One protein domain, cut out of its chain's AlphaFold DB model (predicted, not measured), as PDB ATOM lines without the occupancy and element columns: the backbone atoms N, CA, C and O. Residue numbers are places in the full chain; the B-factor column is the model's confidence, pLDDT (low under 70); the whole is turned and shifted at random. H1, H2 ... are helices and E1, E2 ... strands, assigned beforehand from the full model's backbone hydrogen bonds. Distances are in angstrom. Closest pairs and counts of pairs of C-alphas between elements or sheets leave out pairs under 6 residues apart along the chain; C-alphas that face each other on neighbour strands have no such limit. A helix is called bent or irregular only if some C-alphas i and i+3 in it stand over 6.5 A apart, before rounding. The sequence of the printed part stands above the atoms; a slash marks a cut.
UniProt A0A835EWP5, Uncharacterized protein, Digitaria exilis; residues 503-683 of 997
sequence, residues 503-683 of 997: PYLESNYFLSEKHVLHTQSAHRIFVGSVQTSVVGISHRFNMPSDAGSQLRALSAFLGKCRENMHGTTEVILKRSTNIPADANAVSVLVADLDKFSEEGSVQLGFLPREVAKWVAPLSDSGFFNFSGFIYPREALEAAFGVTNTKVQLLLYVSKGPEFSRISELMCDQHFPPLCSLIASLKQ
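This is residues 503 to 683 of the 997 residues of an uncharacterized protein of Digitaria exilis (UniProt A0A835EWP5). A six-stranded, strongly twisted sheet folds back on itself into two leaves, E1 and E6 facing E2, E3 and E4 with E5 as the hinge. H2, H3 and H5 cluster at one end of the longest axis, H4 and H7 pack together on one face of the sheet, H6 is at the far end, and H1 lies off the sheet. The 181 printed residues include seven named helices and six named strands, in the order H1 E1 H2 H3 E2 E3 E4 H4 E5 H5 E6 H6 H7. The antiparallel sheet runs E1 E6 E5 E2 E3 E4; the class is mixed. The whole is compact, with a radius of gyration of the C-alphas of 16.5 A and spans of 51 by 37 by 32 A.

H1, residues 513 to 519, touches no helix and is not on the sheet. Edge strand E1, residues 526 to 534, bends by 55 degrees at residue 531; N 530 is 2.8 A from O 651 of E6, residues 647 to 655. H2, residues 537 to 542, only grazes the sheet and touches H3, residues 547 to 558, only at the corner. H3 lies over E3, residues 586 to 591, and E4, residues 601 to 606, at a height over the sheet of 9.6 A. E2, residues 569 to 575, E3 and E4 form a meander, each strand the antiparallel neighbour of the one before, in two hairpins: N 572 and O 589 are 2.9 A apart, N 590 and O 602 2.8 A. E2 also pairs with E5, residues 624 to 630, with N 571 and O 628 within hydrogen-bond range at 2.8 A; E5 and E6 are antiparallel neighbours, with N 629 and O 650 within hydrogen-bond range at 2.8 A. H4, residues 609 to 620, runs along E5, at 9 degrees on the local plane. Its residues 613 to 618 alone touch H7, residues 668 to 680, at a steep tilt of 58 degrees, with the closest C-alphas, Trp 614 and Pro 673, 4.3 A apart. H5, residues 632 to 639, on the opposite face from H4, touches H3 at a shallow tilt of 8 degrees, opposite ways, closest C-alphas Leu 558 and Pro 632, 6.1 A. H6, residues 657 to 665, only grazes the sheet and is apart from H7. Every O i to N i+4 pair is within hydrogen-bond range in H2 and H5; the counts are 2 of 3 in H1, 7 of 8 in H3, 6 of 8 in H4, 7 of 9 in H7 and 2 of 5 in H6, which has 4 of 6 O i to N i+3 pairs.

H1 begins at C-alpha 513 (31.520, 53.064, 6.085), and H7, 19.6 A long, ends at C-alpha 680 (55.064, 42.195, -6.688). E6 spans 26.0 A, E1 22.6 A, E5 19.8 A, E2 19.4 A, and H3 and H4 16.2 A each. H6 is irregular, C-alphas 660 and 663 being 7.8 A apart; H7 is only just irregular, with C-alphas 669 and 672 at 6.8 A.

The two C-alphas farthest apart, Ser 545 and Glu 664, are 51.3 A apart. The printed part has no cut and no long link. Mean pLDDT of the printed part is 80.7; residues 503 to 524, 543 to 546, 593 to 599 and 642 to 645 are under 70.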
ATOM      1  N   PRO A 503      53.626  59.412  -1.892       46.25
ATOM      2  CA  PRO A 503      54.489  59.704  -0.741       46.25
ATOM      3  C   PRO A 503      53.801  59.592   0.627       46.25
ATOM      4  O   PRO A 503      54.491  59.525   1.638       46.25
ATOM      5  N   TYR A 504      52.465  59.552   0.669       47.75
ATOM      6  CA  TYR A 504      51.689  59.364   1.892       47.75
ATOM      7  C   TYR A 504      50.510  58.432   1.628       47.75
ATOM      8  O   TYR A 504      49.583  58.786   0.903       47.75
ATOM      9  N   LEU A 505      50.547  57.249   2.242       49.47
ATOM     10  CA  LEU A 505      49.433  56.304   2.306       49.47
ATOM     11  C   LEU A 505      48.722  56.449   3.668       49.47
ATOM     12  O   LEU A 505      48.727  55.542   4.496       49.47
ATOM     13  N   GLU A 506      48.150  57.634   3.918       45.78
ATOM     14  CA  GLU A 506      47.325  57.907   5.110       45.78
ATOM     15  C   GLU A 506      46.033  57.074   5.134       45.78
ATOM     16  O   GLU A 506      45.535  56.646   4.101       45.78
ATOM     17  N   SER A 507      45.437  56.899   6.314       44.97
ATOM     18  CA  SER A 507      44.346  55.965   6.662       44.97
ATOM     19  C   SER A 507      43.016  56.033   5.871       44.97
ATOM     20  O   SER A 507      42.061  55.356   6.244       44.97
ATOM     21  N   ASN A 508      42.926  56.811   4.789       49.06
ATOM     22  CA  ASN A 508      41.697  57.171   4.066       49.06
ATOM     23  C   ASN A 508      41.500  56.438   2.717       49.06
ATOM     24  O   ASN A 508      40.778  56.930   1.850       49.06
ATOM     25  N   TYR A 509      42.146  55.285   2.493       56.53
ATOM     26  CA  TYR A 509      42.003  54.547   1.223       56.53
ATOM     27  C   TYR A 509      40.676  53.801   1.095       56.53
ATOM     28  O   TYR A 509      40.164  53.687  -0.015       56.53
ATOM     29  N   PHE A 510      40.108  53.317   2.200       56.78
ATOM     30  CA  PHE A 510      38.850  52.566   2.203       56.78
ATOM     31  C   PHE A 510      37.649  53.512   2.152       56.78
ATOM     32  O   PHE A 510      37.583  54.474   2.917       56.78
ATOM     33  N   LEU A 511      36.691  53.227   1.269       54.25
ATOM     34  CA  LEU A 511      35.551  54.115   1.005       54.25
ATOM     35  C   LEU A 511      34.251  53.653   1.681       54.25
ATOM     36  O   LEU A 511      33.324  54.448   1.824       54.25
ATOM     37  N   SER A 512      34.178  52.385   2.105       55.50
ATOM     38  CA  SER A 512      32.993  51.805   2.753       55.50
ATOM     39  C   SER A 512      32.901  52.138   4.247       55.50
ATOM     40  O   SER A 512      33.747  51.721   5.041       55.50
ATOM     41  N   GLU A 513      31.800  52.769   4.668       45.59
ATOM     42  CA  GLU A 513      31.520  53.064   6.085       45.59
ATOM     43  C   GLU A 513      31.453  51.801   6.967       45.59
ATOM     44  O   GLU A 513      31.846  51.842   8.134       45.59
ATOM     45  N   LYS A 514      31.050  50.645   6.412       49.34
ATOM     46  CA  LYS A 514      31.059  49.354   7.129       49.34
ATOM     47  C   LYS A 514      32.474  48.867   7.449       49.34
ATOM     48  O   LYS A 514      32.691  48.296   8.518       49.34
ATOM     49  N   HIS A 515      33.439  49.107   6.559       47.50
ATOM     50  CA  HIS A 515      34.849  48.834   6.842       47.50
ATOM     51  C   HIS A 515      35.429  49.871   7.815       47.50
ATOM     52  O   HIS A 515      36.111  49.486   8.764       47.50
ATOM     53  N   VAL A 516      35.084  51.156   7.661       45.56
ATOM     54  CA  VAL A 516      35.550  52.236   8.553       45.56
ATOM     55  C   VAL A 516      35.097  52.023  10.008       45.56
ATOM     56  O   VAL A 516      35.908  52.150  10.930       45.56
ATOM     57  N   LEU A 517      33.846  51.608  10.239       39.00
ATOM     58  CA  LEU A 517      33.329  51.309  11.585       39.00
ATOM     59  C   LEU A 517      34.060  50.138  12.267       39.00
ATOM     60  O   LEU A 517      34.313  50.197  13.468       39.00
ATOM     61  N   HIS A 518      34.475  49.113  11.514       42.12
ATOM     62  CA  HIS A 518      35.321  48.037  12.046       42.12
ATOM     63  C   HIS A 518      36.791  48.453  12.247       42.12
ATOM     64  O   HIS A 518      37.472  47.882  13.098       42.12
ATOM     65  N   THR A 519      37.303  49.461  11.529       41.03
ATOM     66  CA  THR A 519      38.687  49.937  11.734       41.03
ATOM     67  C   THR A 519      38.896  50.763  13.004       41.03
ATOM     68  O   THR A 519      40.026  50.843  13.480       41.03
ATOM     69  N   GLN A 520      37.839  51.307  13.623       40.38
ATOM     70  CA  GLN A 520      37.972  51.959  14.937       40.38
ATOM     71  C   GLN A 520      38.322  50.969  16.066       40.38
ATOM     72  O   GLN A 520      38.889  51.382  17.074       40.38
ATOM     73  N   SER A 521      38.036  49.670  15.898       39.00
ATOM     74  CA  SER A 521      38.394  48.616  16.860       39.00
ATOM     75  C   SER A 521      39.572  47.735  16.425       39.00
ATOM     76  O   SER A 521      40.193  47.101  17.277       39.00
ATOM     77  N   ALA A 522      39.936  47.724  15.137       41.28
ATOM     78  CA  ALA A 522      41.086  46.982  14.623       41.28
ATOM     79  C   ALA A 522      41.942  47.837  13.672       41.28
ATOM     80  O   ALA A 522      41.570  48.076  12.521       41.28
ATOM     81  N   HIS A 523      43.139  48.228  14.125       50.47
ATOM     82  CA  HIS A 523      44.175  48.794  13.255       50.47
ATOM     83  C   HIS A 523      44.613  47.741  12.220       50.47
ATOM     84  O   HIS A 523      45.497  46.922  12.486       50.47
ATOM     85  N   ARG A 524      44.014  47.755  11.021       58.25
ATOM     86  CA  ARG A 524      44.518  46.996   9.866       58.25
ATOM     87  C   ARG A 524      45.871  47.577   9.455       58.25
ATOM     88  O   ARG A 524      45.938  48.576   8.748       58.25
ATOM     89  N   ILE A 525      46.948  46.948   9.918       72.94
ATOM     90  CA  ILE A 525      48.314  47.378   9.608       72.94
ATOM     91  C   ILE A 525      48.555  47.188   8.107       72.94
ATOM     92  O   ILE A 525      48.488  46.067   7.591       72.94
ATOM     93  N   PHE A 526      48.827  48.297   7.424       80.75
ATOM     94  CA  PHE A 526      49.209  48.332   6.019       80.75
ATOM     95  C   PHE A 526      50.555  47.625   5.800       80.75
ATOM     96  O   PHE A 526      51.471  47.752   6.613       80.75
ATOM     97  N   VAL A 527      50.652  46.859   4.713       82.44
ATOM     98  CA  VAL A 527      51.822  46.035   4.362       82.44
ATOM     99  C   VAL A 527      52.507  46.555   3.097       82.44
ATOM    100  O   VAL A 527      53.729  46.515   3.000       82.44
ATOM    101  N   GLY A 528      51.732  47.044   2.127       85.88
ATOM    102  CA  GLY A 528      52.248  47.567   0.866       85.88
ATOM    103  C   GLY A 528      51.176  47.611  -0.223       85.88
ATOM    104  O   GLY A 528      50.002  47.333   0.024       85.88
ATOM    105  N   SER A 529      51.571  47.965  -1.445       87.56
ATOM    106  CA  SER A 529      50.665  47.993  -2.600       87.56
ATOM    107  C   SER A 529      51.258  47.262  -3.798       87.56
ATOM    108  O   SER A 529      52.473  47.231  -3.966       87.56
ATOM    109  N   VAL A 530      50.399  46.695  -4.641       90.12
ATOM    110  CA  VAL A 530      50.743  46.046  -5.911       90.12
ATOM    111  C   VAL A 530      49.949  46.729  -7.022       90.12
ATOM    112  O   VAL A 530      48.788  47.084  -6.827       90.12
ATOM    113  N   GLN A 531      50.550  46.919  -8.196       89.06
ATOM    114  CA  GLN A 531      49.831  47.359  -9.393       89.06
ATOM    115  C   GLN A 531      49.722  46.213 -10.387       89.06
ATOM    116  O   GLN A 531      50.705  45.556 -10.716       89.06
ATOM    117  N   THR A 532      48.507  45.995 -10.867       91.50
ATOM    118  CA  THR A 532      48.169  44.989 -11.868       91.50
ATOM    119  C   THR A 532      47.081  45.541 -12.799       91.50
ATOM    120  O   THR A 532      46.873  46.754 -12.861       91.50
ATOM    121  N   SER A 533      46.403  44.675 -13.543       91.81
ATOM    122  CA  SER A 533      45.291  45.017 -14.430       91.81
ATOM    123  C   SER A 533      44.099  44.093 -14.212       91.81
ATOM    124  O   SER A 533      44.268  42.985 -13.717       91.81
ATOM    125  N   VAL A 534      42.909  44.500 -14.644       92.12
ATOM    126  CA  VAL A 534      41.751  43.602 -14.780       92.12
ATOM    127  C   VAL A 534      41.766  42.965 -16.176       92.12
ATOM    128  O   VAL A 534      41.970  43.673 -17.160       92.12
ATOM    129  N   VAL A 535      41.548  41.649 -16.266       90.94
ATOM    130  CA  VAL A 535      41.487  40.901 -17.542       90.94
ATOM    131  C   VAL A 535      40.060  40.473 -17.884       90.94
ATOM    132  O   VAL A 535      39.225  40.284 -16.993       90.94
ATOM    133  N   GLY A 536      39.775  40.308 -19.177       87.75
ATOM    134  CA  GLY A 536      38.498  39.791 -19.677       87.75
ATOM    135  C   GLY A 536      37.371  40.809 -19.826       87.75
ATOM    136  O   GLY A 536      36.233  40.406 -20.067       87.75
ATOM    137  N   ILE A 537      37.656  42.106 -19.696       86.44
ATOM    138  CA  ILE A 537      36.670  43.186 -19.896       86.44
ATOM    139  C   ILE A 537      36.145  43.149 -21.338       86.44
ATOM    140  O   ILE A 537      34.937  43.185 -21.577       86.44
ATOM    141  N   SER A 538      37.067  43.005 -22.290       78.88
ATOM    142  CA  SER A 538      36.818  42.915 -23.729       78.88
ATOM    143  C   SER A 538      35.786  41.830 -24.074       78.88
ATOM    144  O   SER A 538      34.793  42.116 -24.740       78.88
ATOM    145  N   HIS A 539      35.959  40.611 -23.551       78.81
ATOM    146  CA  HIS A 539      35.016  39.503 -23.737       78.81
ATOM    147  C   HIS A 539      33.596  39.852 -23.258       78.81
ATOM    148  O   HIS A 539      32.621  39.619 -23.970       78.81
ATOM    149  N   ARG A 540      33.476  40.451 -22.067       77.38
ATOM    150  CA  ARG A 540      32.179  40.737 -21.440       77.38
ATOM    151  C   ARG A 540      31.390  41.841 -22.148       77.38
ATOM    152  O   ARG A 540      30.177  41.719 -22.282       77.38
ATOM    153  N   PHE A 541      32.052  42.918 -22.569       79.12
ATOM    154  CA  PHE A 541      31.359  44.117 -23.059       79.12
ATOM    155  C   PHE A 541      31.383  44.297 -24.587       79.12
ATOM    156  O   PHE A 541      30.555  45.049 -25.095       79.12
ATOM    157  N   ASN A 542      32.237  43.580 -25.333       73.38
ATOM    158  CA  ASN A 542      32.342  43.751 -26.794       73.38
ATOM    159  C   ASN A 542      31.679  42.632 -27.624       73.38
ATOM    160  O   ASN A 542      31.496  42.821 -28.826       73.38
ATOM    161  N   MET A 543      31.345  41.478 -27.030       62.59
ATOM    162  CA  MET A 543      30.945  40.265 -27.773       62.59
ATOM    163  C   MET A 543      29.472  39.798 -27.642       62.59
ATOM    164  O   MET A 543      28.992  39.201 -28.609       62.59
ATOM    165  N   PRO A 544      28.722  40.017 -26.537       61.38
ATOM    166  CA  PRO A 544      27.372  39.453 -26.386       61.38
ATOM    167  C   PRO A 544      26.220  40.421 -26.734       61.38
ATOM    168  O   PRO A 544      26.356  41.646 -26.723       61.38
ATOM    169  N   SER A 545      25.036  39.861 -27.007       58.56
ATOM    170  CA  SER A 545      23.823  40.598 -27.419       58.56
ATOM    171  C   SER A 545      23.218  41.505 -26.338       58.56
ATOM    172  O   SER A 545      22.387  42.363 -26.640       58.56
ATOM    173  N   ASP A 546      23.636  41.340 -25.084       63.75
ATOM    174  CA  ASP A 546      23.189  42.100 -23.922       63.75
ATOM    175  C   ASP A 546      24.203  43.168 -23.467       63.75
ATOM    176  O   ASP A 546      23.912  43.905 -22.521       63.75
ATOM    177  N   ALA A 547      25.343  43.322 -24.154       72.00
ATOM    178  CA  ALA A 547      26.414  44.273 -23.830       72.00
ATOM    179  C   ALA A 547      25.915  45.700 -23.525       72.00
ATOM    180  O   ALA A 547      26.301  46.312 -22.530       72.00
ATOM    181  N   GLY A 548      24.971  46.219 -24.322       77.38
ATOM    182  CA  GLY A 548      24.365  47.541 -24.108       77.38
ATOM    183  C   GLY A 548      23.485  47.653 -22.853       77.38
ATOM    184  O   GLY A 548      23.137  48.760 -22.440       77.38
ATOM    185  N   SER A 549      23.092  46.538 -22.234       79.69
ATOM    186  CA  SER A 549      22.461  46.509 -20.907       79.69
ATOM    187  C   SER A 549      23.511  46.452 -19.795       79.69
ATOM    188  O   SER A 549      23.426  47.230 -18.844       79.69
ATOM    189  N   GLN A 550      24.560  45.640 -19.970       80.44
ATOM    190  CA  GLN A 550      25.654  45.516 -19.009       80.44
ATOM    191  C   GLN A 550      26.474  46.810 -18.879       80.44
ATOM    192  O   GLN A 550      26.796  47.217 -17.766       80.44
ATOM    193  N   LEU A 551      26.737  47.514 -19.986       85.19
ATOM    194  CA  LEU A 551      27.389  48.832 -19.993       85.19
ATOM    195  C   LEU A 551      26.569  49.894 -19.253       85.19
ATOM    196  O   LEU A 551      27.120  50.695 -18.496       85.19
ATOM    197  N   ARG A 552      25.239  49.888 -19.427       85.56
ATOM    198  CA  ARG A 552      24.341  50.782 -18.679       85.56
ATOM    199  C   ARG A 552      24.354  50.466 -17.187       85.56
ATOM    200  O   ARG A 552      24.368  51.399 -16.392       85.56
ATOM    201  N   ALA A 553      24.400  49.187 -16.809       85.25
ATOM    202  CA  ALA A 553      24.558  48.785 -15.415       85.25
ATOM    203  C   ALA A 553      25.911  49.249 -14.848       85.25
ATOM    204  O   ALA A 553      25.925  49.941 -13.835       85.25
ATOM    205  N   LEU A 554      27.030  48.962 -15.528       87.81
ATOM    206  CA  LEU A 554      28.376  49.375 -15.109       87.81
ATOM    207  C   LEU A 554      28.469  50.895 -14.903       87.81
ATOM    208  O   LEU A 554      28.908  51.347 -13.848       87.81
ATOM    209  N   SER A 555      27.983  51.680 -15.868       87.94
ATOM    210  CA  SER A 555      27.921  53.145 -15.781       87.94
ATOM    211  C   SER A 555      27.053  53.625 -14.610       87.94
ATOM    212  O   SER A 555      27.472  54.486 -13.836       87.94
ATOM    213  N   ALA A 556      25.881  53.012 -14.404       87.06
ATOM    214  CA  ALA A 556      24.988  53.348 -13.297       87.06
ATOM    215  C   ALA A 556      25.515  52.928 -11.911       87.06
ATOM    216  O   ALA A 556      25.082  53.508 -10.915       87.06
ATOM    217  N   PHE A 557      26.404  51.935 -11.820       85.25
ATOM    218  CA  PHE A 557      27.085  51.580 -10.572       85.25
ATOM    219  C   PHE A 557      28.298  52.471 -10.319       85.25
ATOM    220  O   PHE A 557      28.376  53.056  -9.243       85.25
ATOM    221  N   LEU A 558      29.186  52.662 -11.299       86.00
ATOM    222  CA  LEU A 558      30.345  53.552 -11.153       86.00
ATOM    223  C   LEU A 558      29.924  54.989 -10.820       86.00
ATOM    224  O   LEU A 558      30.509  55.591  -9.930       86.00
ATOM    225  N   GLY A 559      28.839  55.496 -11.416       82.00
ATOM    226  CA  GLY A 559      28.267  56.807 -11.076       82.00
ATOM    227  C   GLY A 559      27.638  56.926  -9.676       82.00
ATOM    228  O   GLY A 559      27.227  58.020  -9.297       82.00
ATOM    229  N   LYS A 560      27.535  55.828  -8.912       80.31
ATOM    230  CA  LYS A 560      27.148  55.817  -7.484       80.31
ATOM    231  C   LYS A 560      28.332  55.581  -6.550       80.31
ATOM    232  O   LYS A 560      28.206  55.819  -5.351       80.31
ATOM    233  N   CYS A 561      29.440  55.055  -7.064       76.56
ATOM    234  CA  CYS A 561      30.596  54.736  -6.243       76.56
ATOM    235  C   CYS A 561      31.277  56.035  -5.791       76.56
ATOM    236  O   CYS A 561      31.393  56.988  -6.561       76.56
ATOM    237  N   ARG A 562      31.738  56.081  -4.538       74.38
ATOM    238  CA  ARG A 562      32.561  57.198  -4.054       74.38
ATOM    239  C   ARG A 562      33.930  57.128  -4.749       74.38
ATOM    240  O   ARG A 562      34.450  56.036  -4.971       74.38
ATOM    241  N   GLU A 563      34.527  58.266  -5.079       77.19
ATOM    242  CA  GLU A 563      35.934  58.342  -5.496       77.19
ATOM    243  C   GLU A 563      36.779  58.814  -4.307       77.19
ATOM    244  O   GLU A 563      36.359  59.689  -3.547       77.19
ATOM    245  N   ASN A 564      37.964  58.232  -4.124       72.62
ATOM    246  CA  ASN A 564      38.938  58.734  -3.154       72.62
ATOM    247  C   ASN A 564      39.716  59.935  -3.724       72.62
ATOM    248  O   ASN A 564      39.586  60.290  -4.895       72.62
ATOM    249  N   MET A 565      40.579  60.542  -2.903       70.69
ATOM    250  CA  MET A 565      41.399  61.705  -3.290       70.69
ATOM    251  C   MET A 565      42.300  61.484  -4.525       70.69
ATOM    252  O   MET A 565      42.800  62.451  -5.091       70.69
ATOM    253  N   HIS A 566      42.500  60.230  -4.946       72.06
ATOM    254  CA  HIS A 566      43.313  59.846  -6.103       72.06
ATOM    255  C   HIS A 566      42.476  59.577  -7.367       72.06
ATOM    256  O   HIS A 566      43.028  59.112  -8.361       72.06
ATOM    257  N   GLY A 567      41.158  59.824  -7.343       79.38
ATOM    258  CA  GLY A 567      40.249  59.554  -8.468       79.38
ATOM    259  C   GLY A 567      40.011  58.061  -8.728       79.38
ATOM    260  O   GLY A 567      39.678  57.667  -9.846       79.38
ATOM    261  N   THR A 568      40.227  57.215  -7.716       84.44
ATOM    262  CA  THR A 568      39.989  55.764  -7.793       84.44
ATOM    263  C   THR A 568      38.807  55.357  -6.924       84.44
ATOM    264  O   THR A 568      38.509  56.008  -5.920       84.44
ATOM    265  N   THR A 569      38.147  54.260  -7.291       86.06
ATOM    266  CA  THR A 569      37.057  53.668  -6.509       86.06
ATOM    267  C   THR A 569      37.380  52.238  -6.087       86.06
ATOM    268  O   THR A 569      38.098  51.526  -6.793       86.06
ATOM    269  N   GLU A 570      36.870  51.837  -4.922       86.44
ATOM    270  CA  GLU A 570      37.086  50.519  -4.319       86.44
ATOM    271  C   GLU A 570      36.230  49.456  -5.034       86.44
ATOM    272  O   GLU A 570      35.040  49.658  -5.280       86.44
ATOM    273  N   VAL A 571      36.835  48.315  -5.368       89.19
ATOM    274  CA  VAL A 571      36.177  47.162  -6.004       89.19
ATOM    275  C   VAL A 571      36.236  45.932  -5.110       89.19
ATOM    276  O   VAL A 571      37.203  45.705  -4.381       89.19
ATOM    277  N   ILE A 572      35.204  45.098  -5.202       88.69
ATOM    278  CA  ILE A 572      35.113  43.860  -4.430       88.69
ATOM    279  C   ILE A 572      35.857  42.758  -5.184       88.69
ATOM    280  O   ILE A 572      35.537  42.438  -6.329       88.69
ATOM    281  N   LEU A 573      36.834  42.152  -4.514       91.56
ATOM    282  CA  LEU A 573      37.538  40.965  -4.987       91.56
ATOM    283  C   LEU A 573      36.796  39.731  -4.463       91.56
ATOM    284  O   LEU A 573      36.891  39.404  -3.282       91.56
ATOM    285  N   LYS A 574      36.018  39.061  -5.321       91.00
ATOM    286  CA  LYS A 574      35.254  37.862  -4.942       91.00
ATOM    287  C   LYS A 574      36.010  36.599  -5.339       91.00
ATOM    288  O   LYS A 574      36.325  36.392  -6.509       91.00
ATOM    289  N   ARG A 575      36.276  35.743  -4.355       90.62
ATOM    290  CA  ARG A 575      36.861  34.416  -4.547       90.62
ATOM    291  C   ARG A 575      35.880  33.506  -5.299       90.62
ATOM    292  O   ARG A 575      34.751  33.321  -4.850       90.62
ATOM    293  N   SER A 576      36.315  32.933  -6.420       85.44
ATOM    294  CA  SER A 576      35.464  32.143  -7.321       85.44
ATOM    295  C   SER A 576      35.914  30.679  -7.352       85.44
ATOM    296  O   SER A 576      36.668  30.262  -8.223       85.44
ATOM    297  N   THR A 577      35.449  29.889  -6.378       80.38
ATOM    298  CA  THR A 577      35.842  28.476  -6.179       80.38
ATOM    299  C   THR A 577      35.306  27.515  -7.240       80.38
ATOM    300  O   THR A 577      35.829  26.416  -7.393       80.38
ATOM    301  N   ASN A 578      34.262  27.913  -7.969       76.38
ATOM    302  CA  ASN A 578      33.494  27.032  -8.853       76.38
ATOM    303  C   ASN A 578      33.924  27.148 -10.329       76.38
ATOM    304  O   ASN A 578      33.111  26.906 -11.218       76.38
ATOM    305  N   ILE A 579      35.172  27.548 -10.600       81.94
ATOM    306  CA  ILE A 579      35.715  27.702 -11.959       81.94
ATOM    307  C   ILE A 579      36.837  26.668 -12.182       81.94
ATOM    308  O   ILE A 579      37.984  26.922 -11.816       81.94
ATOM    309  N   PRO A 580      36.543  25.493 -12.778       79.88
ATOM    310  CA  PRO A 580      37.531  24.431 -13.000       79.88
ATOM    311  C   PRO A 580      38.788  24.840 -13.782       79.88
ATOM    312  O   PRO A 580      39.832  24.215 -13.616       79.88
ATOM    313  N   ALA A 581      38.711  25.866 -14.638       83.25
ATOM    314  CA  ALA A 581      39.856  26.367 -15.404       83.25
ATOM    315  C   ALA A 581      40.949  27.015 -14.540       83.25
ATOM    316  O   ALA A 581      42.118  27.018 -14.939       83.25
ATOM    317  N   ASP A 582      40.589  27.569 -13.379       88.81
ATOM    318  CA  ASP A 582      41.549  28.076 -12.405       88.81
ATOM    319  C   ASP A 582      40.964  28.050 -10.992       88.81
ATOM    320  O   ASP A 582      40.147  28.894 -10.614       88.81
ATOM    321  N   ALA A 583      41.433  27.103 -10.179       90.00
ATOM    322  CA  ALA A 583      41.012  26.972  -8.789       90.00
ATOM    323  C   ALA A 583      41.280  28.240  -7.956       90.00
ATOM    324  O   ALA A 583      40.621  28.428  -6.933       90.00
ATOM    325  N   ASN A 584      42.199  29.118  -8.377       94.06
ATOM    326  CA  ASN A 584      42.536  30.377  -7.708       94.06
ATOM    327  C   ASN A 584      41.777  31.592  -8.266       94.06
ATOM    328  O   ASN A 584      42.073  32.712  -7.858       94.06
ATOM    329  N   ALA A 585      40.808  31.415  -9.171       94.38
ATOM    330  CA  ALA A 585      40.102  32.531  -9.796       94.38
ATOM    331  C   ALA A 585      39.518  33.527  -8.770       94.38
ATOM    332  O   ALA A 585      38.901  33.154  -7.760       94.38
ATOM    333  N   VAL A 586      39.700  34.817  -9.070       94.62
ATOM    334  CA  VAL A 586      39.160  35.953  -8.315       94.62
ATOM    335  C   VAL A 586      38.481  36.905  -9.295       94.62
ATOM    336  O   VAL A 586      39.116  37.435 -10.211       94.62
ATOM    337  N   SER A 587      37.184  37.114  -9.100       93.56
ATOM    338  CA  SER A 587      36.352  38.044  -9.858       93.56
ATOM    339  C   SER A 587      36.489  39.464  -9.309       93.56
ATOM    340  O   SER A 587      36.482  39.667  -8.095       93.56
ATOM    341  N   VAL A 588      36.565  40.454 -10.198       93.56
ATOM    342  CA  VAL A 588      36.602  41.881  -9.841       93.56
ATOM    343  C   VAL A 588      35.208  42.468 -10.048       93.56
ATOM    344  O   VAL A 588      34.732  42.521 -11.183       93.56
ATOM    345  N   LEU A 589      34.539  42.876  -8.968       91.12
ATOM    346  CA  LEU A 589      33.159  43.372  -8.979       91.12
ATOM    347  C   LEU A 589      33.091  44.868  -8.645       91.12
ATOM    348  O   LEU A 589      33.682  45.326  -7.668       91.12
ATOM    349  N   VAL A 590      32.291  45.606  -9.411       88.56
ATOM    350  CA  VAL A 590      31.853  46.969  -9.092       88.56
ATOM    351  C   VAL A 590      30.480  46.885  -8.421       88.56
ATOM    352  O   VAL A 590      29.569  46.254  -8.962       88.56
ATOM    353  N   ALA A 591      30.318  47.509  -7.255       81.75
ATOM    354  CA  ALA A 591      29.073  47.495  -6.484       81.75
ATOM    355  C   ALA A 591      28.924  48.764  -5.629       81.75
ATOM    356  O   ALA A 591      29.907  49.419  -5.297       81.75
ATOM    357  N   ASP A 592      27.691  49.076  -5.223       75.00
ATOM    358  CA  ASP A 592      27.414  50.105  -4.211       75.00
ATOM    359  C   ASP A 592      27.793  49.566  -2.816       75.00
ATOM    360  O   ASP A 592      27.096  48.724  -2.243       75.00
ATOM    361  N   LEU A 593      28.929  50.029  -2.284       67.75
ATOM    362  CA  LEU A 593      29.501  49.561  -1.015       67.75
ATOM    363  C   LEU A 593      28.693  49.974   0.226       67.75
ATOM    364  O   LEU A 593      28.835  49.338   1.275       67.75
ATOM    365  N   ASP A 594      27.827  50.984   0.119       64.19
ATOM    366  CA  ASP A 594      26.961  51.412   1.221       64.19
ATOM    367  C   ASP A 594      25.707  50.515   1.312       64.19
ATOM    368  O   ASP A 594      25.146  50.316   2.395       64.19
ATOM    369  N   LYS A 595      25.292  49.903   0.190       62.19
ATOM    370  CA  LYS A 595      24.046  49.118   0.053       62.19
ATOM    371  C   LYS A 595      24.239  47.688  -0.468       62.19
ATOM    372  O   LYS A 595      23.313  47.123  -1.044       62.19
ATOM    373  N   PHE A 596      25.417  47.101  -0.263       57.94
ATOM    374  CA  PHE A 596      25.784  45.812  -0.856       57.94
ATOM    375  C   PHE A 596      24.754  44.680  -0.635       57.94
ATOM    376  O   PHE A 596      24.489  44.274   0.501       57.94
ATOM    377  N   SER A 597      24.265  44.131  -1.748       58.19
ATOM    378  CA  SER A 597      23.643  42.810  -1.889       58.19
ATOM    379  C   SER A 597      24.288  42.103  -3.090       58.19
ATOM    380  O   SER A 597      24.754  42.769  -4.016       58.19
ATOM    381  N   GLU A 598      24.330  40.765  -3.111       50.97
ATOM    382  CA  GLU A 598      24.988  40.038  -4.217       50.97
ATOM    383  C   GLU A 598      24.313  40.280  -5.580       50.97
ATOM    384  O   GLU A 598      24.992  40.359  -6.603       50.97
ATOM    385  N   GLU A 599      22.996  40.499  -5.577       57.41
ATOM    386  CA  GLU A 599      22.180  40.858  -6.747       57.41
ATOM    387  C   GLU A 599      22.454  42.287  -7.273       57.41
ATOM    388  O   GLU A 599      21.967  42.669  -8.336       57.41
ATOM    389  N   GLY A 600      23.230  43.094  -6.537       71.44
ATOM    390  CA  GLY A 600      23.509  44.508  -6.804       71.44
ATOM    391  C   GLY A 600      24.944  44.805  -7.250       71.44
ATOM    392  O   GLY A 600      25.500  45.824  -6.836       71.44
ATOM    393  N   SER A 601      25.565  43.937  -8.056       82.00
ATOM    394  CA  SER A 601      26.947  44.113  -8.531       82.00
ATOM    395  C   SER A 601      27.132  43.805 -10.022       82.00
ATOM    396  O   SER A 601      26.383  43.028 -10.614       82.00
ATOM    397  N   VAL A 602      28.151  44.409 -10.642       87.75
ATOM    398  CA  VAL A 602      28.592  44.111 -12.014       87.75
ATOM    399  C   VAL A 602      30.031  43.618 -11.965       87.75
ATOM    400  O   VAL A 602      30.934  44.355 -11.573       87.75
ATOM    401  N   GLN A 603      30.265  42.375 -12.387       89.69
ATOM    402  CA  GLN A 603      31.624  41.867 -12.557       89.69
ATOM    403  C   GLN A 603      32.284  42.560 -13.752       89.69
ATOM    404  O   GLN A 603      31.840  42.401 -14.884       89.69
ATOM    405  N   LEU A 604      33.352  43.315 -13.499       90.62
ATOM    406  CA  LEU A 604      34.146  43.981 -14.529       90.62
ATOM    407  C   LEU A 604      35.025  42.973 -15.284       90.62
ATOM    408  O   LEU A 604      35.140  43.042 -16.502       90.62
ATOM    409  N   GLY A 605      35.615  42.019 -14.558       92.12
ATOM    410  CA  GLY A 605      36.537  41.023 -15.101       92.12
ATOM    411  C   GLY A 605      37.081  40.091 -14.023       92.12
ATOM    412  O   GLY A 605      36.390  39.784 -13.044       92.12
ATOM    413  N   PHE A 606      38.327  39.658 -14.193       93.62
ATOM    414  CA  PHE A 606      39.058  38.821 -13.239       93.62
ATOM    415  C   PHE A 606      40.450  39.393 -12.939       93.62
ATOM    416  O   PHE A 606      40.961  40.237 -13.680       93.62
ATOM    417  N   LEU A 607      41.078  38.906 -11.865       94.69
ATOM    418  CA  LEU A 607      42.520  39.075 -11.670       94.69
ATOM    419  C   LEU A 607      43.302  38.234 -12.702       94.69
ATOM    420  O   LEU A 607      42.881  37.113 -13.010       94.69
ATOM    421  N   PRO A 608      44.461  38.711 -13.200       93.44
ATOM    422  CA  PRO A 608      45.343  37.916 -14.048       93.44
ATOM    423  C   PRO A 608      45.792  36.659 -13.303       93.44
ATOM    424  O   PRO A 608      46.035  36.716 -12.096       93.44
ATOM    425  N   ARG A 609      45.963  35.539 -14.017       92.19
ATOM    426  CA  ARG A 609      46.374  34.246 -13.441       92.19
ATOM    427  C   ARG A 609      47.567  34.367 -12.485       92.19
ATOM    428  O   ARG A 609      47.505  33.870 -11.364       92.19
ATOM    429  N   GLU A 610      48.620  35.072 -12.892       90.94
ATOM    430  CA  GLU A 610      49.845  35.225 -12.089       90.94
ATOM    431  C   GLU A 610      49.661  36.050 -10.805       90.94
ATOM    432  O   GLU A 610      50.470  35.936  -9.891       90.94
ATOM    433  N   VAL A 611      48.580  36.831 -10.698       95.25
ATOM    434  CA  VAL A 611      48.188  37.545  -9.470       95.25
ATOM    435  C   VAL A 611      47.214  36.712  -8.639       95.25
ATOM    436  O   VAL A 611      47.386  36.571  -7.430       95.25
ATOM    437  N   ALA A 612      46.220  36.102  -9.288       95.38
ATOM    438  CA  ALA A 612      45.250  35.218  -8.648       95.38
ATOM    439  C   ALA A 612      45.938  34.074  -7.873       95.38
ATOM    440  O   ALA A 612      45.573  33.812  -6.727       95.38
ATOM    441  N   LYS A 613      47.001  33.485  -8.449       94.06
ATOM    442  CA  LYS A 613      47.857  32.448  -7.837       94.06
ATOM    443  C   LYS A 613      48.389  32.773  -6.438       94.06
ATOM    444  O   LYS A 613      48.667  31.833  -5.701       94.06
ATOM    445  N   TRP A 614      48.558  34.046  -6.071       95.88
ATOM    446  CA  TRP A 614      49.002  34.429  -4.725       95.88
ATOM    447  C   TRP A 614      47.958  35.202  -3.922       95.88
ATOM    448  O   TRP A 614      47.893  35.004  -2.712       95.88
ATOM    449  N   VAL A 615      47.090  35.999  -4.557       96.81
ATOM    450  CA  VAL A 615      45.975  36.670  -3.862       96.81
ATOM    451  C   VAL A 615      45.039  35.649  -3.215       96.81
ATOM    452  O   VAL A 615      44.729  35.779  -2.033       96.81
ATOM    453  N   ALA A 616      44.616  34.622  -3.961       95.75
ATOM    454  CA  ALA A 616      43.671  33.621  -3.469       95.75
ATOM    455  C   ALA A 616      44.190  32.854  -2.237       95.75
ATOM    456  O   ALA A 616      43.612  33.035  -1.169       95.75
ATOM    457  N   PRO A 617      45.291  32.075  -2.296       95.69
ATOM    458  CA  PRO A 617      45.715  31.257  -1.154       95.69
ATOM    459  C   PRO A 617      46.134  32.078   0.073       95.69
ATOM    460  O   PRO A 617      45.915  31.637   1.200       95.69
ATOM    461  N   LEU A 618      46.697  33.280  -0.104       96.19
ATOM    462  CA  LEU A 618      47.068  34.153   1.018       96.19
ATOM    463  C   LEU A 618      45.853  34.808   1.695       96.19
ATOM    464  O   LEU A 618      45.908  35.087   2.897       96.19
ATOM    465  N   SER A 619      44.770  35.028   0.942       94.50
ATOM    466  CA  SER A 619      43.484  35.490   1.469       94.50
ATOM    467  C   SER A 619      42.705  34.344   2.119       94.50
ATOM    468  O   SER A 619      42.200  34.509   3.227       94.50
ATOM    469  N   ASP A 620      42.653  33.179   1.467       94.25
ATOM    470  CA  ASP A 620      41.967  31.972   1.948       94.25
ATOM    471  C   ASP A 620      42.592  31.469   3.272       94.25
ATOM    472  O   ASP A 620      41.878  31.008   4.159       94.25
ATOM    473  N   SER A 621      43.911  31.640   3.453       94.88
ATOM    474  CA  SER A 621      44.631  31.336   4.708       94.88
ATOM    475  C   SER A 621      44.461  32.400   5.805       94.88
ATOM    476  O   SER A 621      44.996  32.248   6.902       94.88
ATOM    477  N   GLY A 622      43.790  33.523   5.523       92.69
ATOM    478  CA  GLY A 622      43.627  34.629   6.471       92.69
ATOM    479  C   GLY A 622      44.917  35.385   6.816       92.69
ATOM    480  O   GLY A 622      44.917  36.168   7.767       92.69
ATOM    481  N   PHE A 623      46.013  35.189   6.073       93.81
ATOM    482  CA  PHE A 623      47.295  35.862   6.323       93.81
ATOM    483  C   PHE A 623      47.295  37.308   5.833       93.81
ATOM    484  O   PHE A 623      47.830  38.185   6.510       93.81
ATOM    485  N   PHE A 624      46.675  37.587   4.686       93.56
ATOM    486  CA  PHE A 624      46.637  38.925   4.095       93.56
ATOM    487  C   PHE A 624      45.228  39.281   3.625       93.56
ATOM    488  O   PHE A 624      44.514  38.446   3.080       93.56
ATOM    489  N   ASN A 625      44.842  40.541   3.816       91.25
ATOM    490  CA  ASN A 625      43.638  41.124   3.231       91.25
ATOM    491  C   ASN A 625      44.033  41.984   2.025       91.25
ATOM    492  O   ASN A 625      44.940  42.818   2.134       91.25
ATOM    493  N   PHE A 626      43.306  41.831   0.916       91.06
ATOM    494  CA  PHE A 626      43.514  42.574  -0.327       91.06
ATOM    495  C   PHE A 626      42.294  43.444  -0.642       91.06
ATOM    496  O   PHE A 626      41.179  42.930  -0.717       91.06
ATOM    497  N   SER A 627      42.509  44.737  -0.881       88.00
ATOM    498  CA  SER A 627      41.473  45.652  -1.379       88.00
ATOM    499  C   SER A 627      41.887  46.220  -2.729       88.00
ATOM    500  O   SER A 627      42.982  46.768  -2.863       88.00
ATOM    501  N   GLY A 628      41.023  46.059  -3.732       89.75
ATOM    502  CA  GLY A 628      41.272  46.504  -5.100       89.75
ATOM    503  C   GLY A 628      40.695  47.888  -5.376       89.75
ATOM    504  O   GLY A 628      39.624  48.222  -4.877       89.75
ATOM    505  N   PHE A 629      41.386  48.673  -6.200       88.94
ATOM    506  CA  PHE A 629      40.966  50.007  -6.626       88.94
ATOM    507  C   PHE A 629      41.209  50.206  -8.121       88.94
ATOM    508  O   PHE A 629      42.295  49.906  -8.614       88.94
ATOM    509  N   ILE A 630      40.213  50.738  -8.826       90.19
ATOM    510  CA  ILE A 630      40.271  51.045 -10.266       90.19
ATOM    511  C   ILE A 630      39.999  52.528 -10.513       90.19
ATOM    512  O   ILE A 630      39.358  53.189  -9.693       90.19
ATOM    513  N   TYR A 631      40.406  53.039 -11.673       87.62
ATOM    514  CA  TYR A 631      39.925  54.322 -12.184       87.62
ATOM    515  C   TYR A 631      38.561  54.117 -12.877       87.62
ATOM    516  O   TYR A 631      38.511  53.435 -13.906       87.62
ATOM    517  N   PRO A 632      37.447  54.696 -12.375       88.31
ATOM    518  CA  PRO A 632      36.105  54.462 -12.926       88.31
ATOM    519  C   PRO A 632      36.001  54.763 -14.421       88.31
ATOM    520  O   PRO A 632      35.373  54.032 -15.185       88.31
ATOM    521  N   ARG A 633      36.655  55.841 -14.857       84.81
ATOM    522  CA  ARG A 633      36.617  56.272 -16.250       84.81
ATOM    523  C   ARG A 633      37.431  55.382 -17.186       84.81
ATOM    524  O   ARG A 633      36.951  55.087 -18.271       84.81
ATOM    525  N   GLU A 634      38.605  54.924 -16.759       86.69
ATOM    526  CA  GLU A 634      39.422  53.964 -17.512       86.69
ATOM    527  C   GLU A 634      38.650  52.650 -17.715       86.69
ATOM    528  O   GLU A 634      38.599  52.116 -18.821       86.69
ATOM    529  N   ALA A 635      37.957  52.190 -16.666       88.56
ATOM    530  CA  ALA A 635      37.091  51.017 -16.726       88.56
ATOM    531  C   ALA A 635      35.923  51.180 -17.711       88.56
ATOM    532  O   ALA A 635      35.607  50.239 -18.439       88.56
ATOM    533  N   LEU A 636      35.305  52.365 -17.774       87.62
ATOM    534  CA  LEU A 636      34.273  52.666 -18.769       87.62
ATOM    535  C   LEU A 636      34.844  52.742 -20.189       87.62
ATOM    536  O   LEU A 636      34.284  52.120 -21.085       87.62
ATOM    537  N   GLU A 637      35.938  53.472 -20.414       85.81
ATOM    538  CA  GLU A 637      36.541  53.649 -21.746       85.81
ATOM    539  C   GLU A 637      36.993  52.310 -22.358       85.81
ATOM    540  O   GLU A 637      36.728  52.059 -23.538       85.81
ATOM    541  N   ALA A 638      37.556  51.413 -21.541       84.25
ATOM    542  CA  ALA A 638      37.888  50.049 -21.944       84.25
ATOM    543  C   ALA A 638      36.638  49.181 -22.197       84.25
ATOM    544  O   ALA A 638      36.584  48.461 -23.193       84.25
ATOM    545  N   ALA A 639      35.611  49.263 -21.341       85.19
ATOM    546  CA  ALA A 639      34.366  48.509 -21.524       85.19
ATOM    547  C   ALA A 639      33.565  48.967 -22.757       85.19
ATOM    548  O   ALA A 639      32.935  48.148 -23.414       85.19
ATOM    549  N   PHE A 640      33.608  50.254 -23.115       81.50
ATOM    550  CA  PHE A 640      33.018  50.768 -24.358       81.50
ATOM    551  C   PHE A 640      33.819  50.393 -25.622       81.50
ATOM    552  O   PHE A 640      33.376  50.717 -26.724       81.50
ATOM    553  N   GLY A 641      35.003  49.781 -25.492       74.38
ATOM    554  CA  GLY A 641      35.897  49.506 -26.619       74.38
ATOM    555  C   GLY A 641      36.492  50.766 -27.265       74.38
ATOM    556  O   GLY A 641      36.960  50.707 -28.400       74.38
ATOM    557  N   VAL A 642      36.475  51.911 -26.565       65.69
ATOM    558  CA  VAL A 642      37.098  53.166 -27.035       65.69
ATOM    559  C   VAL A 642      38.620  53.048 -26.991       65.69
ATOM    560  O   VAL A 642      39.317  53.609 -27.837       65.69
ATOM    561  N   THR A 643      39.141  52.291 -26.025       62.62
ATOM    562  CA  THR A 643      40.567  52.017 -25.867       62.62
ATOM    563  C   THR A 643      40.826  50.517 -25.721       62.62
ATOM    564  O   THR A 643      40.076  49.794 -25.074       62.62
ATOM    565  N   ASN A 644      41.951  50.048 -26.270       60.47
ATOM    566  CA  ASN A 644      42.485  48.701 -26.014       60.47
ATOM    567  C   ASN A 644      43.418  48.678 -24.782       60.47
ATOM    568  O   ASN A 644      44.301  47.825 -24.678       60.47
ATOM    569  N   THR A 645      43.301  49.667 -23.892       64.50
ATOM    570  CA  THR A 645      44.164  49.811 -22.714       64.50
ATOM    571  C   THR A 645      43.684  48.902 -21.594       64.50
ATOM    572  O   THR A 645      42.523  48.977 -21.192       64.50
ATOM    573  N   LYS A 646      44.593  48.092 -21.047       76.38
ATOM    574  CA  LYS A 646      44.376  47.372 -19.790       76.38
ATOM    575  C   LYS A 646      43.914  48.330 -18.695       76.38
ATOM    576  O   LYS A 646      44.637  49.272 -18.395       76.38
ATOM    577  N   VAL A 647      42.780  48.028 -18.064       86.25
ATOM    578  CA  VAL A 647      42.295  48.776 -16.896       86.25
ATOM    579  C   VAL A 647      43.194  48.478 -15.708       86.25
ATOM    580  O   VAL A 647      43.277  47.327 -15.271       86.25
ATOM    581  N   GLN A 648      43.858  49.505 -15.190       88.25
ATOM    582  CA  GLN A 648      44.726  49.385 -14.027       88.25
ATOM    583  C   GLN A 648      43.938  49.039 -12.759       88.25
ATOM    584  O   GLN A 648      42.866  49.581 -12.485       88.25
ATOM    585  N   LEU A 649      44.520  48.142 -11.965       90.50
ATOM    586  CA  LEU A 649      44.033  47.742 -10.653       90.50
ATOM    587  C   LEU A 649      45.156  47.927  -9.630       90.50
ATOM    588  O   LEU A 649      46.218  47.309  -9.731       90.50
ATOM    589  N   LEU A 650      44.910  48.766  -8.630       89.62
ATOM    590  CA  LEU A 650      45.769  48.925  -7.463       89.62
ATOM    591  C   LEU A 650      45.261  47.995  -6.360       89.62
ATOM    592  O   LEU A 650      44.122  48.123  -5.919       89.62
ATOM    593  N   LEU A 651      46.094  47.055  -5.923       90.56
ATOM    594  CA  LEU A 651      45.817  46.179  -4.788       90.56
ATOM    595  C   LEU A 651      46.553  46.720  -3.563       90.56
ATOM    596  O   LEU A 651      47.785  46.724  -3.538       90.56
ATOM    597  N   TYR A 652      45.823  47.147  -2.535       88.12
ATOM    598  CA  TYR A 652      46.409  47.440  -1.228       88.12
ATOM    599  C   TYR A 652      46.393  46.186  -0.361       88.12
ATOM    600  O   TYR A 652      45.373  45.502  -0.248       88.12
ATOM    601  N   VAL A 653      47.542  45.896   0.242       89.25
ATOM    602  CA  VAL A 653      47.796  44.707   1.052       89.25
ATOM    603  C   VAL A 653      47.857  45.127   2.514       89.25
ATOM    604  O   VAL A 653      48.560  46.071   2.882       89.25
ATOM    605  N   SER A 654      47.124  44.421   3.368       87.44
ATOM    606  CA  SER A 654      47.130  44.628   4.817       87.44
ATOM    607  C   SER A 654      47.172  43.295   5.554       87.44
ATOM    608  O   SER A 654      46.853  42.249   4.982       87.44
ATOM    609  N   LYS A 655      47.577  43.315   6.827       88.50
ATOM    610  CA  LYS A 655      47.613  42.105   7.658       88.50
ATOM    611  C   LYS A 655      46.209  41.491   7.774       88.50
ATOM    612  O   LYS A 655      45.227  42.187   8.045       88.50
ATOM    613  N   GLY A 656      46.127  40.189   7.520       89.62
ATOM    614  CA  GLY A 656      44.929  39.374   7.697       89.62
ATOM    615  C   GLY A 656      44.668  39.020   9.168       89.62
ATOM    616  O   GLY A 656      45.535  39.261  10.013       89.62
ATOM    617  N   PRO A 657      43.483  38.467   9.495       89.50
ATOM    618  CA  PRO A 657      43.136  38.080  10.866       89.50
ATOM    619  C   PRO A 657      44.121  37.072  11.481       89.50
ATOM    620  O   PRO A 657      44.475  37.213  12.647       89.50
ATOM    621  N   GLU A 658      44.630  36.121  10.694       92.75
ATOM    622  CA  GLU A 658      45.574  35.094  11.154       92.75
ATOM    623  C   GLU A 658      47.049  35.522  11.014       92.75
ATOM    624  O   GLU A 658      47.946  34.741  11.325       92.75
ATOM    625  N   PHE A 659      47.351  36.762  10.591       91.19
ATOM    626  CA  PHE A 659      48.746  37.213  10.440       91.19
ATOM    627  C   PHE A 659      49.528  37.141  11.764       91.19
ATOM    628  O   PHE A 659      50.726  36.882  11.757       91.19
ATOM    629  N   SER A 660      48.882  37.341  12.915       89.12
ATOM    630  CA  SER A 660      49.538  37.205  14.229       89.12
ATOM    631  C   SER A 660      50.058  35.788  14.504       89.12
ATOM    632  O   SER A 660      51.000  35.629  15.274       89.12
ATOM    633  N   ARG A 661      49.473  34.781  13.846       91.62
ATOM    634  CA  ARG A 661      49.793  33.352  13.960       91.62
ATOM    635  C   ARG A 661      50.477  32.805  12.707       91.62
ATOM    636  O   ARG A 661      50.649  31.598  12.565       91.62
ATOM    637  N   ILE A 662      50.899  33.682  11.795       92.31
ATOM    638  CA  ILE A 662      51.491  33.301  10.509       92.31
ATOM    639  C   ILE A 662      52.721  32.393  10.677       92.31
ATOM    640  O   ILE A 662      52.919  31.489   9.879       92.31
ATOM    641  N   SER A 663      53.502  32.556  11.748       91.12
ATOM    642  CA  SER A 663      54.645  31.693  12.078       91.12
ATOM    643  C   SER A 663      54.269  30.286  12.561       91.12
ATOM    644  O   SER A 663      55.089  29.383  12.429       91.12
ATOM    645  N   GLU A 664      53.055  30.086  13.082       91.94
ATOM    646  CA  GLU A 664      52.506  28.774  13.465       91.94
ATOM    647  C   GLU A 664      51.837  28.066  12.276       91.94
ATOM    648  O   GLU A 664      51.818  26.839  12.206       91.94
ATOM    649  N   LEU A 665      51.245  28.850  11.369       93.69
ATOM    650  CA  LEU A 665      50.355  28.383  10.303       93.69
ATOM    651  C   LEU A 665      51.027  28.294   8.920       93.69
ATOM    652  O   LEU A 665      50.451  27.718   7.993       93.69
ATOM    653  N   MET A 666      52.217  28.874   8.739       93.06
ATOM    654  CA  MET A 666      52.949  28.770   7.476       93.06
ATOM    655  C   MET A 666      53.426  27.334   7.231       93.06
ATOM    656  O   MET A 666      53.967  26.681   8.118       93.06
ATOM    657  N   CYS A 667      53.289  26.867   5.993       92.00
ATOM    658  CA  CYS A 667      53.832  25.599   5.524       92.00
ATOM    659  C   CYS A 667      54.255  25.733   4.053       92.00
ATOM    660  O   CYS A 667      53.984  26.754   3.415       92.00
ATOM    661  N   ASP A 668      54.912  24.708   3.511       91.62
ATOM    662  CA  ASP A 668      55.629  24.776   2.231       91.62
ATOM    663  C   ASP A 668      54.784  25.281   1.049       91.62
ATOM    664  O   ASP A 668      55.278  26.032   0.206       91.62
ATOM    665  N   GLN A 669      53.487  24.946   1.011       93.19
ATOM    666  CA  GLN A 669      52.561  25.387  -0.042       93.19
ATOM    667  C   GLN A 669      52.337  26.914  -0.063       93.19
ATOM    668  O   GLN A 669      51.935  27.468  -1.085       93.19
ATOM    669  N   HIS A 670      52.590  27.601   1.055       95.25
ATOM    670  CA  HIS A 670      52.406  29.045   1.206       95.25
ATOM    671  C   HIS A 670      53.658  29.851   0.818       95.25
ATOM    672  O   HIS A 670      53.543  31.049   0.546       95.25
ATOM    673  N   PHE A 671      54.845  29.227   0.738       95.56
ATOM    674  CA  PHE A 671      56.078  29.945   0.391       95.56
ATOM    675  C   PHE A 671      56.063  30.527  -1.034       95.56
ATOM    676  O   PHE A 671      56.416  31.701  -1.165       95.56
ATOM    677  N   PRO A 672      55.632  29.811  -2.101       96.69
ATOM    678  CA  PRO A 672      55.569  30.401  -3.439       96.69
ATOM    679  C   PRO A 672      54.596  31.589  -3.520       96.69
ATOM    680  O   PRO A 672      55.045  32.651  -3.950       96.69
ATOM    681  N   PRO A 673      53.338  31.510  -3.022       97.12
ATOM    682  CA  PRO A 673      52.455  32.673  -2.927       97.12
ATOM    683  C   PRO A 673      53.062  33.873  -2.192       97.12
ATOM    684  O   PRO A 673      52.998  34.993  -2.698       97.12
ATOM    685  N   LEU A 674      53.688  33.660  -1.028       96.94
ATOM    686  CA  LEU A 674      54.337  34.736  -0.272       96.94
ATOM    687  C   LEU A 674      55.504  35.364  -1.051       96.94
ATOM    688  O   LEU A 674      55.654  36.586  -1.071       96.94
ATOM    689  N   CYS A 675      56.313  34.540  -1.720       97.25
ATOM    690  CA  CYS A 675      57.421  35.000  -2.547       97.25
ATOM    691  C   CYS A 675      56.930  35.817  -3.755       97.25
ATOM    692  O   CYS A 675      57.515  36.854  -4.065       97.25
ATOM    693  N   SER A 676      55.841  35.400  -4.412       96.81
ATOM    694  CA  SER A 676      55.220  36.166  -5.501       96.81
ATOM    695  C   SER A 676      54.601  37.480  -5.016       96.81
ATOM    696  O   SER A 676      54.756  38.494  -5.694       96.81
ATOM    697  N   LEU A 677      53.964  37.496  -3.837       96.38
ATOM    698  CA  LEU A 677      53.473  38.727  -3.211       96.38
ATOM    699  C   LEU A 677      54.626  39.715  -2.990       96.38
ATOM    700  O   LEU A 677      54.554  40.839  -3.477       96.38
ATOM    701  N   ILE A 678      55.698  39.293  -2.310       95.69
ATOM    702  CA  ILE A 678      56.846  40.158  -1.996       95.69
ATOM    703  C   ILE A 678      57.511  40.689  -3.273       95.69
ATOM    704  O   ILE A 678      57.759  41.888  -3.360       95.69
ATOM    705  N   ALA A 679      57.713  39.843  -4.290       95.19
ATOM    706  CA  ALA A 679      58.246  40.265  -5.590       95.19
ATOM    707  C   ALA A 679      57.346  41.268  -6.344       95.19
ATOM    708  O   ALA A 679      57.836  41.984  -7.214       95.19
ATOM    709  N   SER A 680      56.046  41.323  -6.027       93.44
ATOM    710  CA  SER A 680      55.064  42.195  -6.688       93.44
ATOM    711  C   SER A 680      54.855  43.547  -5.990       93.44
ATOM    712  O   SER A 680      54.155  44.409  -6.529       93.44
ATOM    713  N   LEU A 681      55.404  43.749  -4.785       90.50
ATOM    714  CA  LEU A 681      55.204  44.981  -4.018       90.50
ATOM    715  C   LEU A 681      55.885  46.184  -4.681       90.50
ATOM    716  O   LEU A 681      57.066  46.149  -5.021       90.50
ATOM    717  N   LYS A 682      55.149  47.296  -4.792       87.19
ATOM    718  CA  LYS A 682      55.707  48.600  -5.158       87.19
ATOM    719  C   LYS A 682      56.710  49.044  -4.105       87.19
ATOM    720  O   LYS A 682      56.352  49.206  -2.941       87.19
ATOM    721  N   GLN A 683      57.931  49.297  -4.551       83.38
ATOM    722  CA  GLN A 683      59.047  49.753  -3.732       83.38
ATOM    723  C   GLN A 683      59.848  50.803  -4.503       83.38
ATOM    724  O   GLN A 683      59.797  50.864  -5.736       83.38
TER     725      GLN A 683